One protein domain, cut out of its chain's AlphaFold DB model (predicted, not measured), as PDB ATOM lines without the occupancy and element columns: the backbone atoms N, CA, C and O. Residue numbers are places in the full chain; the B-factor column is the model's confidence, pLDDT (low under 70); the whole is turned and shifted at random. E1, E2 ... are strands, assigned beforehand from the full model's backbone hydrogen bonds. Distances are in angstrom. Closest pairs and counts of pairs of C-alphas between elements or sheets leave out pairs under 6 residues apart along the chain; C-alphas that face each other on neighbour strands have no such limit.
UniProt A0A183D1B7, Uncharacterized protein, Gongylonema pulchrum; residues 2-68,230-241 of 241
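Overview. This is residues 2 to 68 and 230 to 241 of the 241 residues of an uncharacterized protein of Gongylonema pulchrum (UniProt A0A183D1B7). With little regular structure, this elongated model is a narrow three-stranded antiparallel ribbon, order E1 - E2 - E5, with the small hairpin of E3 and E4 beyond one end and unnamed residues 2 to 21 partly running alongside E1. The 79 printed residues include no named helix and five strands, E1 to E5 in chain order, holding 27 residues: all strand. The whole is loose, radius of gyration of the C-alphas 15.1 A, spanning 47 by 27 by 23 A.

Arrangement. Inner strand E2, residues 34 to 40, forms an antiparallel hairpin with E1, residues 22 to 28, at 161 degrees; N 25 and O 37 are 3.0 A apart. E5, residues 235 to 239, is antiparallel to E2 at 159 degrees, with N 36 and O 237 at 2.9 A. E3, residues 56 to 59, and E4, residues 62 to 65, form an antiparallel hairpin at 131 degrees, with N 59 and O 62 at 2.8 A; both are apart from E1, E2 and E5.

Along the chain. E1 begins at C-alpha 22 (-30.566, 7.926, -14.058) and is 20.5 A long, E2 20.1 A, E3 8.9 A, E4 9.9 A; E5, 13.0 A, ends at C-alpha 239 (-39.208, 0.137, -29.459).

Size, cuts and confidence. Residues 69 to 229 are not printed; C-alphas 68 and 230 are 13.3 A apart. The link E2 to E3 is long. Residues 2 to 5, 67 to 68 and 230 to 241 have pLDDT under 70.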
ATOM      1  N   VAL A   2     -39.652  18.948 -39.177       36.69
ATOM      2  CA  VAL A   2     -39.203  19.426 -37.867       36.69
ATOM      3  C   VAL A   2     -39.490  18.273 -36.915       36.69
ATOM      4  O   VAL A   2     -40.627  17.811 -36.880       36.69
ATOM      5  N   LEU A   3     -38.473  17.768 -36.215       46.53
ATOM      6  CA  LEU A   3     -38.706  16.966 -35.019       46.53
ATOM      7  C   LEU A   3     -39.257  17.949 -33.989       46.53
ATOM      8  O   LEU A   3     -38.507  18.781 -33.478       46.53
ATOM      9  N   SER A   4     -40.573  17.944 -33.801       51.38
ATOM     10  CA  SER A   4     -41.228  18.754 -32.782       51.38
ATOM     11  C   SER A   4     -40.680  18.379 -31.405       51.38
ATOM     12  O   SER A   4     -40.236  17.253 -31.174       51.38
ATOM     13  N   GLU A   5     -40.681  19.341 -30.485       61.41
ATOM     14  CA  GLU A   5     -40.165  19.183 -29.120       61.41
ATOM     15  C   GLU A   5     -41.114  18.348 -28.230       61.41
ATOM     16  O   GLU A   5     -41.203  18.572 -27.026       61.41
ATOM     17  N   ASP A   6     -41.784  17.348 -28.815       77.75
ATOM     18  CA  ASP A   6     -42.779  16.452 -28.209       77.75
ATOM     19  C   ASP A   6     -42.113  15.362 -27.348       77.75
ATOM     20  O   ASP A   6     -42.490  14.187 -27.353       77.75
ATOM     21  N   TRP A   7     -41.063  15.744 -26.625       84.50
ATOM     22  CA  TRP A   7     -40.453  14.922 -25.593       84.50
ATOM     23  C   TRP A   7     -41.194  15.132 -24.277       84.50
ATOM     24  O   TRP A   7     -41.474  16.265 -23.883       84.50
ATOM     25  N   SER A   8     -41.428  14.043 -23.548       87.38
ATOM     26  CA  SER A   8     -41.867  14.115 -22.159       87.38
ATOM     27  C   SER A   8     -40.883  14.961 -21.332       87.38
ATOM     28  O   SER A   8     -39.688  15.047 -21.665       87.38
ATOM     29  N   PRO A   9     -41.327  15.546 -20.205       91.06
ATOM     30  CA  PRO A   9     -40.386  16.018 -19.201       91.06
ATOM     31  C   PRO A   9     -39.446  14.877 -18.787       91.06
ATOM     32  O   PRO A   9     -39.796  13.695 -18.862       91.06
ATOM     33  N   TRP A  10     -38.244  15.247 -18.349       89.50
ATOM     34  CA  TRP A  10     -37.343  14.311 -17.682       89.50
ATOM     35  C   TRP A  10     -37.965  13.843 -16.369       89.50
ATOM     36  O   TRP A  10     -38.499  14.658 -15.612       89.50
ATOM     37  N   THR A  11     -37.854  12.550 -16.082       90.44
ATOM     38  CA  THR A  11     -38.217  11.978 -14.782       90.44
ATOM     39  C   THR A  11     -37.325  12.498 -13.652       90.44
ATOM     40  O   THR A  11     -36.312  13.172 -13.869       90.44
ATOM     41  N   VAL A  12     -37.710  12.214 -12.407       92.12
ATOM     42  CA  VAL A  12     -36.857  12.470 -11.238       92.12
ATOM     43  C   VAL A  12     -35.615  11.574 -11.327       92.12
ATOM     44  O   VAL A  12     -35.687  10.457 -11.830       92.12
ATOM     45  N   CYS A  13     -34.462  12.087 -10.897       90.38
ATOM     46  CA  CYS A  13     -33.218  11.318 -10.862       90.38
ATOM     47  C   CYS A  13     -33.332  10.199  -9.816       90.38
ATOM     48  O   CYS A  13     -33.764  10.483  -8.702       90.38
ATOM     49  N   THR A  14     -32.959   8.962 -10.158       85.75
ATOM     50  CA  THR A  14     -33.108   7.805  -9.248       85.75
ATOM     51  C   THR A  14     -32.272   7.905  -7.973       85.75
ATOM     52  O   THR A  14     -32.696   7.400  -6.939       85.75
ATOM     53  N   ASP A  15     -31.118   8.574  -8.033       85.00
ATOM     54  CA  ASP A  15     -30.141   8.643  -6.943       85.00
ATOM     55  C   ASP A  15     -29.626  10.074  -6.761       85.00
ATOM     56  O   ASP A  15     -29.506  10.841  -7.720       85.00
ATOM     57  N   GLU A  16     -29.290  10.453  -5.529       85.81
ATOM     58  CA  GLU A  16     -29.005  11.848  -5.162       85.81
ATOM     59  C   GLU A  16     -27.571  12.314  -5.477       85.81
ATOM     60  O   GLU A  16     -27.319  13.520  -5.538       85.81
ATOM     61  N   CYS A  17     -26.629  11.394  -5.717       86.31
ATOM     62  CA  CYS A  17     -25.205  11.705  -5.897       86.31
ATOM     63  C   CYS A  17     -24.454  10.691  -6.790       86.31
ATOM     64  O   CYS A  17     -25.027   9.789  -7.404       86.31
ATOM     65  N   GLY A  18     -23.139  10.885  -6.906       83.00
ATOM     66  CA  GLY A  18     -22.164   9.950  -7.466       83.00
ATOM     67  C   GLY A  18     -22.164   9.810  -8.990       83.00
ATOM     68  O   GLY A  18     -21.360   9.048  -9.527       83.00
ATOM     69  N   GLY A  19     -23.054  10.502  -9.708       83.56
ATOM     70  CA  GLY A  19     -23.371  10.157 -11.099       83.56
ATOM     71  C   GLY A  19     -24.103   8.813 -11.238       83.56
ATOM     72  O   GLY A  19     -24.205   8.297 -12.347       83.56
ATOM     73  N   CYS A  20     -24.570   8.240 -10.121       83.31
ATOM     74  CA  CYS A  20     -25.291   6.969 -10.057       83.31
ATOM     75  C   CYS A  20     -26.682   7.087 -10.683       83.31
ATOM     76  O   CYS A  20     -27.143   6.186 -11.378       83.31
ATOM     77  N   GLY A  21     -27.317   8.234 -10.438       85.69
ATOM     78  CA  GLY A  21     -28.702   8.462 -10.782       85.69
ATOM     79  C   GLY A  21     -28.941   8.476 -12.283       85.69
ATOM     80  O   GLY A  21     -28.138   8.997 -13.062       85.69
ATOM     81  N   VAL A  22     -30.098   7.961 -12.677       85.81
ATOM     82  CA  VAL A  22     -30.566   7.926 -14.058       85.81
ATOM     83  C   VAL A  22     -31.843   8.755 -14.193       85.81
ATOM     84  O   VAL A  22     -32.691   8.783 -13.303       85.81
ATOM     85  N   GLN A  23     -31.976   9.447 -15.324       89.12
ATOM     86  CA  GLN A  23     -33.211  10.078 -15.780       89.12
ATOM     87  C   GLN A  23     -33.538   9.588 -17.181       89.12
ATOM     88  O   GLN A  23     -32.653   9.435 -18.026       89.12
ATOM     89  N   ASN A  24     -34.826   9.426 -17.450       88.00
ATOM     90  CA  ASN A  24     -35.341   9.135 -18.776       88.00
ATOM     91  C   ASN A  24     -36.401  10.160 -19.199       88.00
ATOM     92  O   ASN A  24     -36.981  10.885 -18.389       88.00
ATOM     93  N   ARG A  25     -36.608  10.240 -20.508       87.50
ATOM     94  CA  ARG A  25     -37.753  10.885 -21.151       87.50
ATOM     95  C   ARG A  25     -38.096  10.114 -22.413       87.50
ATOM     96  O   ARG A  25     -37.220   9.468 -22.994       87.50
ATOM     97  N   SER A  26     -39.339  10.195 -22.854       85.12
ATOM     98  CA  SER A  26     -39.804   9.502 -24.053       85.12
ATOM     99  C   SER A  26     -40.433  10.460 -25.056       85.12
ATOM    100  O   SER A  26     -40.857  11.561 -24.716       85.12
ATOM    101  N   THR A  27     -40.479  10.039 -26.314       84.62
ATOM    102  CA  THR A  27     -41.319  10.639 -27.350       84.62
ATOM    103  C   THR A  27     -41.910   9.519 -28.205       84.62
ATOM    104  O   THR A  27     -41.298   8.454 -28.354       84.62
ATOM    105  N   SER A  28     -43.111   9.731 -28.735       80.69
ATOM    106  CA  SER A  28     -43.763   8.820 -29.674       80.69
ATOM    107  C   SER A  28     -43.774   9.450 -31.063       80.69
ATOM    108  O   SER A  28     -44.268  10.556 -31.269       80.69
ATOM    109  N   LEU A  29     -43.215   8.741 -32.042       79.00
ATOM    110  CA  LEU A  29     -43.276   9.158 -33.437       79.00
ATOM    111  C   LEU A  29     -44.617   8.726 -34.051       79.00
ATOM    112  O   LEU A  29     -45.161   7.692 -33.659       79.00
ATOM    113  N   PRO A  30     -45.113   9.425 -35.092       75.50
ATOM    114  CA  PRO A  30     -46.360   9.069 -35.783       75.50
ATOM    115  C   PRO A  30     -46.362   7.671 -36.434       75.50
ATOM    116  O   PRO A  30     -47.412   7.200 -36.853       75.50
ATOM    117  N   ASN A  31     -45.210   6.996 -36.497       76.62
ATOM    118  CA  ASN A  31     -45.051   5.622 -36.984       76.62
ATOM    119  C   ASN A  31     -45.132   4.578 -35.842       76.62
ATOM    120  O   ASN A  31     -44.434   3.566 -35.900       76.62
ATOM    121  N   SER A  32     -45.866   4.861 -34.760       70.19
ATOM    122  CA  SER A  32     -45.952   4.034 -33.535       70.19
ATOM    123  C   SER A  32     -44.602   3.685 -32.878       70.19
ATOM    124  O   SER A  32     -44.514   2.781 -32.054       70.19
ATOM    125  N   THR A  33     -43.526   4.391 -33.235       71.81
ATOM    126  CA  THR A  33     -42.183   4.131 -32.701       71.81
ATOM    127  C   THR A  33     -42.004   4.910 -31.407       71.81
ATOM    128  O   THR A  33     -42.089   6.141 -31.412       71.81
ATOM    129  N   HIS A  34     -41.722   4.209 -30.314       73.56
ATOM    130  CA  HIS A  34     -41.432   4.831 -29.026       73.56
ATOM    131  C   HIS A  34     -39.921   4.958 -28.851       73.56
ATOM    132  O   HIS A  34     -39.196   3.962 -28.899       73.56
ATOM    133  N   VAL A  35     -39.450   6.190 -28.648       79.75
ATOM    134  CA  VAL A  35     -38.035   6.490 -28.408       79.75
ATOM    135  C   VAL A  35     -37.868   6.913 -26.962       79.75
ATOM    136  O   VAL A  35     -38.484   7.884 -26.523       79.75
ATOM    137  N   VAL A  36     -37.017   6.201 -26.228       82.12
ATOM    138  CA  VAL A  36     -36.647   6.539 -24.850       82.12
ATOM    139  C   VAL A  36     -35.212   7.051 -24.845       82.12
ATOM    140  O   VAL A  36     -34.293   6.333 -25.234       82.12
ATOM    141  N   HIS A  37     -35.025   8.289 -24.394       83.25
ATOM    142  CA  HIS A  37     -33.717   8.893 -24.158       83.25
ATOM    143  C   HIS A  37     -33.403   8.761 -22.664       83.25
ATOM    144  O   HIS A  37     -34.120   9.305 -21.822       83.25
ATOM    145  N   VAL A  38     -32.317   8.057 -22.347       83.81
ATOM    146  CA  VAL A  38     -31.790   7.867 -20.989       83.81
ATOM    147  C   VAL A  38     -30.469   8.625 -20.812       83.81
ATOM    148  O   VAL A  38     -29.605   8.577 -21.688       83.81
ATOM    149  N   ARG A  39     -30.295   9.302 -19.670       83.56
ATOM    150  CA  ARG A  39     -29.046   9.973 -19.270       83.56
ATOM    151  C   ARG A  39     -28.738   9.754 -17.790       83.56
ATOM    152  O   ARG A  39     -29.644   9.569 -16.984       83.56
ATOM    153  N   HIS A  40     -27.470   9.901 -17.427       85.50
ATOM    154  CA  HIS A  40     -27.044   9.972 -16.028       85.50
ATOM    155  C   HIS A  40     -27.211  11.395 -15.464       85.50
ATOM    156  O   HIS A  40     -27.083  12.386 -16.190       85.50
ATOM    157  N   CYS A  41     -27.477  11.502 -14.166       86.00
ATOM    158  CA  CYS A  41     -27.739  12.739 -13.430       86.00
ATOM    159  C   CYS A  41     -26.987  12.756 -12.085       86.00
ATOM    160  O   CYS A  41     -26.272  11.821 -11.747       86.00
ATOM    161  N   ASN A  42     -27.079  13.873 -11.353       87.06
ATOM    162  CA  ASN A  42     -26.473  14.047 -10.026       87.06
ATOM    163  C   ASN A  42     -24.968  13.701  -9.947       87.06
ATOM    164  O   ASN A  42     -24.489  13.013  -9.053       87.06
ATOM    165  N   MET A  43     -24.196  14.285 -10.870       83.38
ATOM    166  CA  MET A  43     -22.728  14.172 -10.995       83.38
ATOM    167  C   MET A  43     -21.912  14.812  -9.843       83.38
ATOM    168  O   MET A  43     -20.702  15.027  -9.983       83.38
ATOM    169  N   ALA A  44     -22.551  15.201  -8.738       86.44
ATOM    170  CA  ALA A  44     -21.860  15.640  -7.526       86.44
ATOM    171  C   ALA A  44     -21.356  14.403  -6.764       86.44
ATOM    172  O   ALA A  44     -22.066  13.401  -6.758       86.44
ATOM    173  N   PRO A  45     -20.163  14.424  -6.149       85.88
ATOM    174  CA  PRO A  45     -19.683  13.275  -5.389       85.88
ATOM    175  C   PRO A  45     -20.596  12.952  -4.200       85.88
ATOM    176  O   PRO A  45     -21.172  13.862  -3.604       85.88
ATOM    177  N   CYS A  46     -20.701  11.669  -3.861       86.62
ATOM    178  CA  CYS A  46     -21.253  11.217  -2.583       86.62
ATOM    179  C   CYS A  46     -20.225  11.408  -1.450       86.62
ATOM    180  O   CYS A  46     -19.020  11.447  -1.710       86.62
ATOM    181  N   ASP A  47     -20.693  11.460  -0.200       84.44
ATOM    182  CA  ASP A  47     -19.846  11.540   1.009       84.44
ATOM    183  C   ASP A  47     -19.255  10.171   1.441       84.44
ATOM    184  O   ASP A  47     -18.630  10.058   2.497       84.44
ATOM    185  N   GLU A  48     -19.463   9.120   0.643       72.38
ATOM    186  CA  GLU A  48     -19.040   7.737   0.912       72.38
ATOM    187  C   GLU A  48     -17.599   7.428   0.446       72.38
ATOM    188  O   GLU A  48     -16.958   8.218  -0.250       72.38
ATOM    189  N   GLU A  49     -17.081   6.243   0.803       75.00
ATOM    190  CA  GLU A  49     -15.725   5.795   0.429       75.00
ATOM    191  C   GLU A  49     -15.513   5.677  -1.096       75.00
ATOM    192  O   GLU A  49     -14.416   5.957  -1.587       75.00
ATOM    193  N   GLU A  50     -16.554   5.310  -1.859       77.19
ATOM    194  CA  GLU A  50     -16.584   5.436  -3.323       77.19
ATOM    195  C   GLU A  50     -17.414   6.684  -3.712       77.19
ATOM    196  O   GLU A  50     -18.632   6.595  -3.850       77.19
ATOM    197  N   PRO A  51     -16.801   7.865  -3.938       81.56
ATOM    198  CA  PRO A  51     -17.547   9.114  -4.144       81.56
ATOM    199  C   PRO A  51     -18.295   9.193  -5.486       81.56
ATOM    200  O   PRO A  51     -19.023  10.156  -5.714       81.56
ATOM    201  N   CYS A  52     -18.091   8.236  -6.397       86.38
ATOM    202  CA  CYS A  52     -18.722   8.184  -7.714       86.38
ATOM    203  C   CYS A  52     -19.059   6.743  -8.101       86.38
ATOM    204  O   CYS A  52     -18.211   5.858  -7.967       86.38
ATOM    205  N   CYS A  53     -20.241   6.522  -8.678       84.81
ATOM    206  CA  CYS A  53     -20.589   5.235  -9.267       84.81
ATOM    207  C   CYS A  53     -19.767   4.959 -10.528       84.81
ATOM    208  O   CYS A  53     -19.574   5.827 -11.378       84.81
ATOM    209  N   LYS A  54     -19.339   3.709 -10.699       80.19
ATOM    210  CA  LYS A  54     -18.700   3.224 -11.931       80.19
ATOM    211  C   LYS A  54     -19.702   3.364 -13.100       80.19
ATOM    212  O   LYS A  54     -20.860   3.004 -12.912       80.19
ATOM    213  N   PRO A  55     -19.308   3.861 -14.294       73.88
ATOM    214  CA  PRO A  55     -17.946   4.114 -14.783       73.88
ATOM    215  C   PRO A  55     -17.427   5.551 -14.553       73.88
ATOM    216  O   PRO A  55     -16.426   5.952 -15.159       73.88
ATOM    217  N   PHE A  56     -18.103   6.358 -13.735       83.44
ATOM    218  CA  PHE A  56     -17.673   7.719 -13.426       83.44
ATOM    219  C   PHE A  56     -16.531   7.709 -12.411       83.44
ATOM    220  O   PHE A  56     -16.484   6.912 -11.478       83.44
ATOM    221  N   VAL A  57     -15.592   8.630 -12.596       83.50
ATOM    222  CA  VAL A  57     -14.439   8.829 -11.718       83.50
ATOM    223  C   VAL A  57     -14.405  10.275 -11.247       83.50
ATOM    224  O   VAL A  57     -14.730  11.194 -12.007       83.50
ATOM    225  N   LEU A  58     -13.997  10.491  -9.997       84.81
ATOM    226  CA  LEU A  58     -13.920  11.828  -9.418       84.81
ATOM    227  C   LEU A  58     -12.815  12.644 -10.109       84.81
ATOM    228  O   LEU A  58     -11.623  12.397  -9.927       84.81
ATOM    229  N   LYS A  59     -13.213  13.640 -10.901       80.81
ATOM    230  CA  LYS A  59     -12.326  14.580 -11.599       80.81
ATOM    231  C   LYS A  59     -12.777  16.003 -11.309       80.81
ATOM    232  O   LYS A  59     -13.934  16.352 -11.513       80.81
ATOM    233  N   ASN A  60     -11.854  16.849 -10.850       77.81
ATOM    234  CA  ASN A  60     -12.116  18.264 -10.553       77.81
ATOM    235  C   ASN A  60     -13.319  18.491  -9.603       77.81
ATOM    236  O   ASN A  60     -14.061  19.459  -9.764       77.81
ATOM    237  N   GLY A  61     -13.529  17.589  -8.634       78.38
ATOM    238  CA  GLY A  61     -14.641  17.667  -7.677       78.38
ATOM    239  C   GLY A  61     -16.017  17.284  -8.238       78.38
ATOM    240  O   GLY A  61     -17.026  17.624  -7.629       78.38
ATOM    241  N   LYS A  62     -16.077  16.608  -9.394       83.31
ATOM    242  CA  LYS A  62     -17.305  16.044  -9.974       83.31
ATOM    243  C   LYS A  62     -17.078  14.624 -10.475       83.31
ATOM    244  O   LYS A  62     -15.971  14.278 -10.886       83.31
ATOM    245  N   CYS A  63     -18.133  13.826 -10.497       83.75
ATOM    246  CA  CYS A  63     -18.124  12.526 -11.148       83.75
ATOM    247  C   CYS A  63     -18.185  12.730 -12.664       83.75
ATOM    248  O   CYS A  63     -19.079  13.396 -13.182       83.75
ATOM    249  N   ALA A  64     -17.183  12.222 -13.377       81.44
ATOM    250  CA  ALA A  64     -17.063  12.378 -14.821       81.44
ATOM    251  C   ALA A  64     -16.651  11.058 -15.462       81.44
ATOM    252  O   ALA A  64     -15.829  10.322 -14.912       81.44
ATOM    253  N   ALA A  65     -17.191  10.774 -16.645       78.62
ATOM    254  CA  ALA A  65     -16.852   9.575 -17.392       78.62
ATOM    255  C   ALA A  65     -15.332   9.474 -17.607       78.62
ATOM    256  O   ALA A  65     -14.618  10.459 -17.864       78.62
ATOM    257  N   GLN A  66     -14.798   8.261 -17.508       71.75
ATOM    258  CA  GLN A  66     -13.449   8.011 -17.979       71.75
ATOM    259  C   GLN A  66     -13.469   7.930 -19.506       71.75
ATOM    260  O   GLN A  66     -13.805   6.888 -20.060       71.75
ATOM    261  N   LYS A  67     -13.063   9.017 -20.188       58.19
ATOM    262  CA  LYS A  67     -12.714   8.952 -21.616       58.19
ATOM    263  C   LYS A  67     -11.797   7.757 -21.835       58.19
ATOM    264  O   LYS A  67     -10.663   7.758 -21.349       58.19
ATOM    265  N   GLN A  68     -12.279   6.766 -22.577       50.84
ATOM    266  CA  GLN A  68     -11.388   5.799 -23.190       50.84
ATOM    267  C   GLN A  68     -10.464   6.600 -24.105       50.84
ATOM    268  O   GLN A  68     -10.928   7.378 -24.943       50.84
ATOM    269  N   PRO A 230     -19.317  17.179 -19.879       35.81
ATOM    270  CA  PRO A 230     -19.309  15.828 -19.355       35.81
ATOM    271  C   PRO A 230     -19.599  14.948 -20.567       35.81
ATOM    272  O   PRO A 230     -20.481  15.287 -21.360       35.81
ATOM    273  N   ASP A 231     -18.850  13.868 -20.754       35.22
ATOM    274  CA  ASP A 231     -19.201  12.907 -21.793       35.22
ATOM    275  C   ASP A 231     -20.478  12.199 -21.322       35.22
ATOM    276  O   ASP A 231     -20.443  11.200 -20.603       35.22
ATOM    277  N   TYR A 232     -21.616  12.818 -21.634       41.03
ATOM    278  CA  TYR A 232     -22.932  12.262 -21.409       41.03
ATOM    279  C   TYR A 232     -23.068  11.082 -22.361       41.03
ATOM    280  O   TYR A 232     -23.190  11.259 -23.573       41.03
ATOM    281  N   TYR A 233     -23.047   9.874 -21.810       45.59
ATOM    282  CA  TYR A 233     -23.576   8.720 -22.515       45.59
ATOM    283  C   TYR A 233     -25.098   8.886 -22.584       45.59
ATOM    284  O   TYR A 233     -25.813   8.540 -21.641       45.59
ATOM    285  N   GLU A 234     -25.567   9.510 -23.664       44.62
ATOM    286  CA  GLU A 234     -26.973   9.493 -24.057       44.62
ATOM    287  C   GLU A 234     -27.265   8.132 -24.696       44.62
ATOM    288  O   GLU A 234     -26.623   7.748 -25.675       44.62
ATOM    289  N   TYR A 235     -28.223   7.397 -24.135       50.34
ATOM    290  CA  TYR A 235     -28.690   6.137 -24.705       50.34
ATOM    291  C   TYR A 235     -30.084   6.337 -25.290       50.34
ATOM    292  O   TYR A 235     -30.991   6.813 -24.601       50.34
ATOM    293  N   TYR A 236     -30.244   5.950 -26.553       49.31
ATOM    294  CA  TYR A 236     -31.509   5.981 -27.276       49.31
ATOM    295  C   TYR A 236     -31.991   4.547 -27.484       49.31
ATOM    296  O   TYR A 236     -31.348   3.762 -28.179       49.31
ATOM    297  N   TYR A 237     -33.122   4.204 -26.869       53.94
ATOM    298  CA  TYR A 237     -33.785   2.917 -27.058       53.94
ATOM    299  C   TYR A 237     -34.985   3.102 -27.983       53.94
ATOM    300  O   TYR A 237     -35.839   3.955 -27.729       53.94
ATOM    301  N   TYR A 238     -35.038   2.295 -29.041       45.47
ATOM    302  CA  TYR A 238     -36.108   2.289 -30.033       45.47
ATOM    303  C   TYR A 238     -36.953   1.033 -29.844       45.47
ATOM    304  O   TYR A 238     -36.449  -0.081 -29.986       45.47
ATOM    305  N   TYR A 239     -38.236   1.221 -29.543       40.84
ATOM    306  CA  TYR A 239     -39.208   0.137 -29.459       40.84
ATOM    307  C   TYR A 239     -40.173   0.232 -30.642       40.84
ATOM    308  O   TYR A 239     -40.781   1.281 -30.883       40.84
ATOM    309  N   TYR A 240     -40.289  -0.876 -31.372       35.09
ATOM    310  CA  TYR A 240     -41.243  -1.073 -32.460       35.09
ATOM    311  C   TYR A 240     -42.344  -2.019 -31.970       35.09
ATOM    312  O   TYR A 240     -42.029  -3.077 -31.423       35.09
ATOM    313  N   TYR A 241     -43.599  -1.620 -32.177       38.56
ATOM    314  CA  TYR A 241     -44.813  -2.397 -31.914       38.56
ATOM    315  C   TYR A 241     -45.561  -2.639 -33.230       38.56
ATOM    316  O   TYR A 241     -45.533  -1.717 -34.080       38.56
TER     317      TYR A 241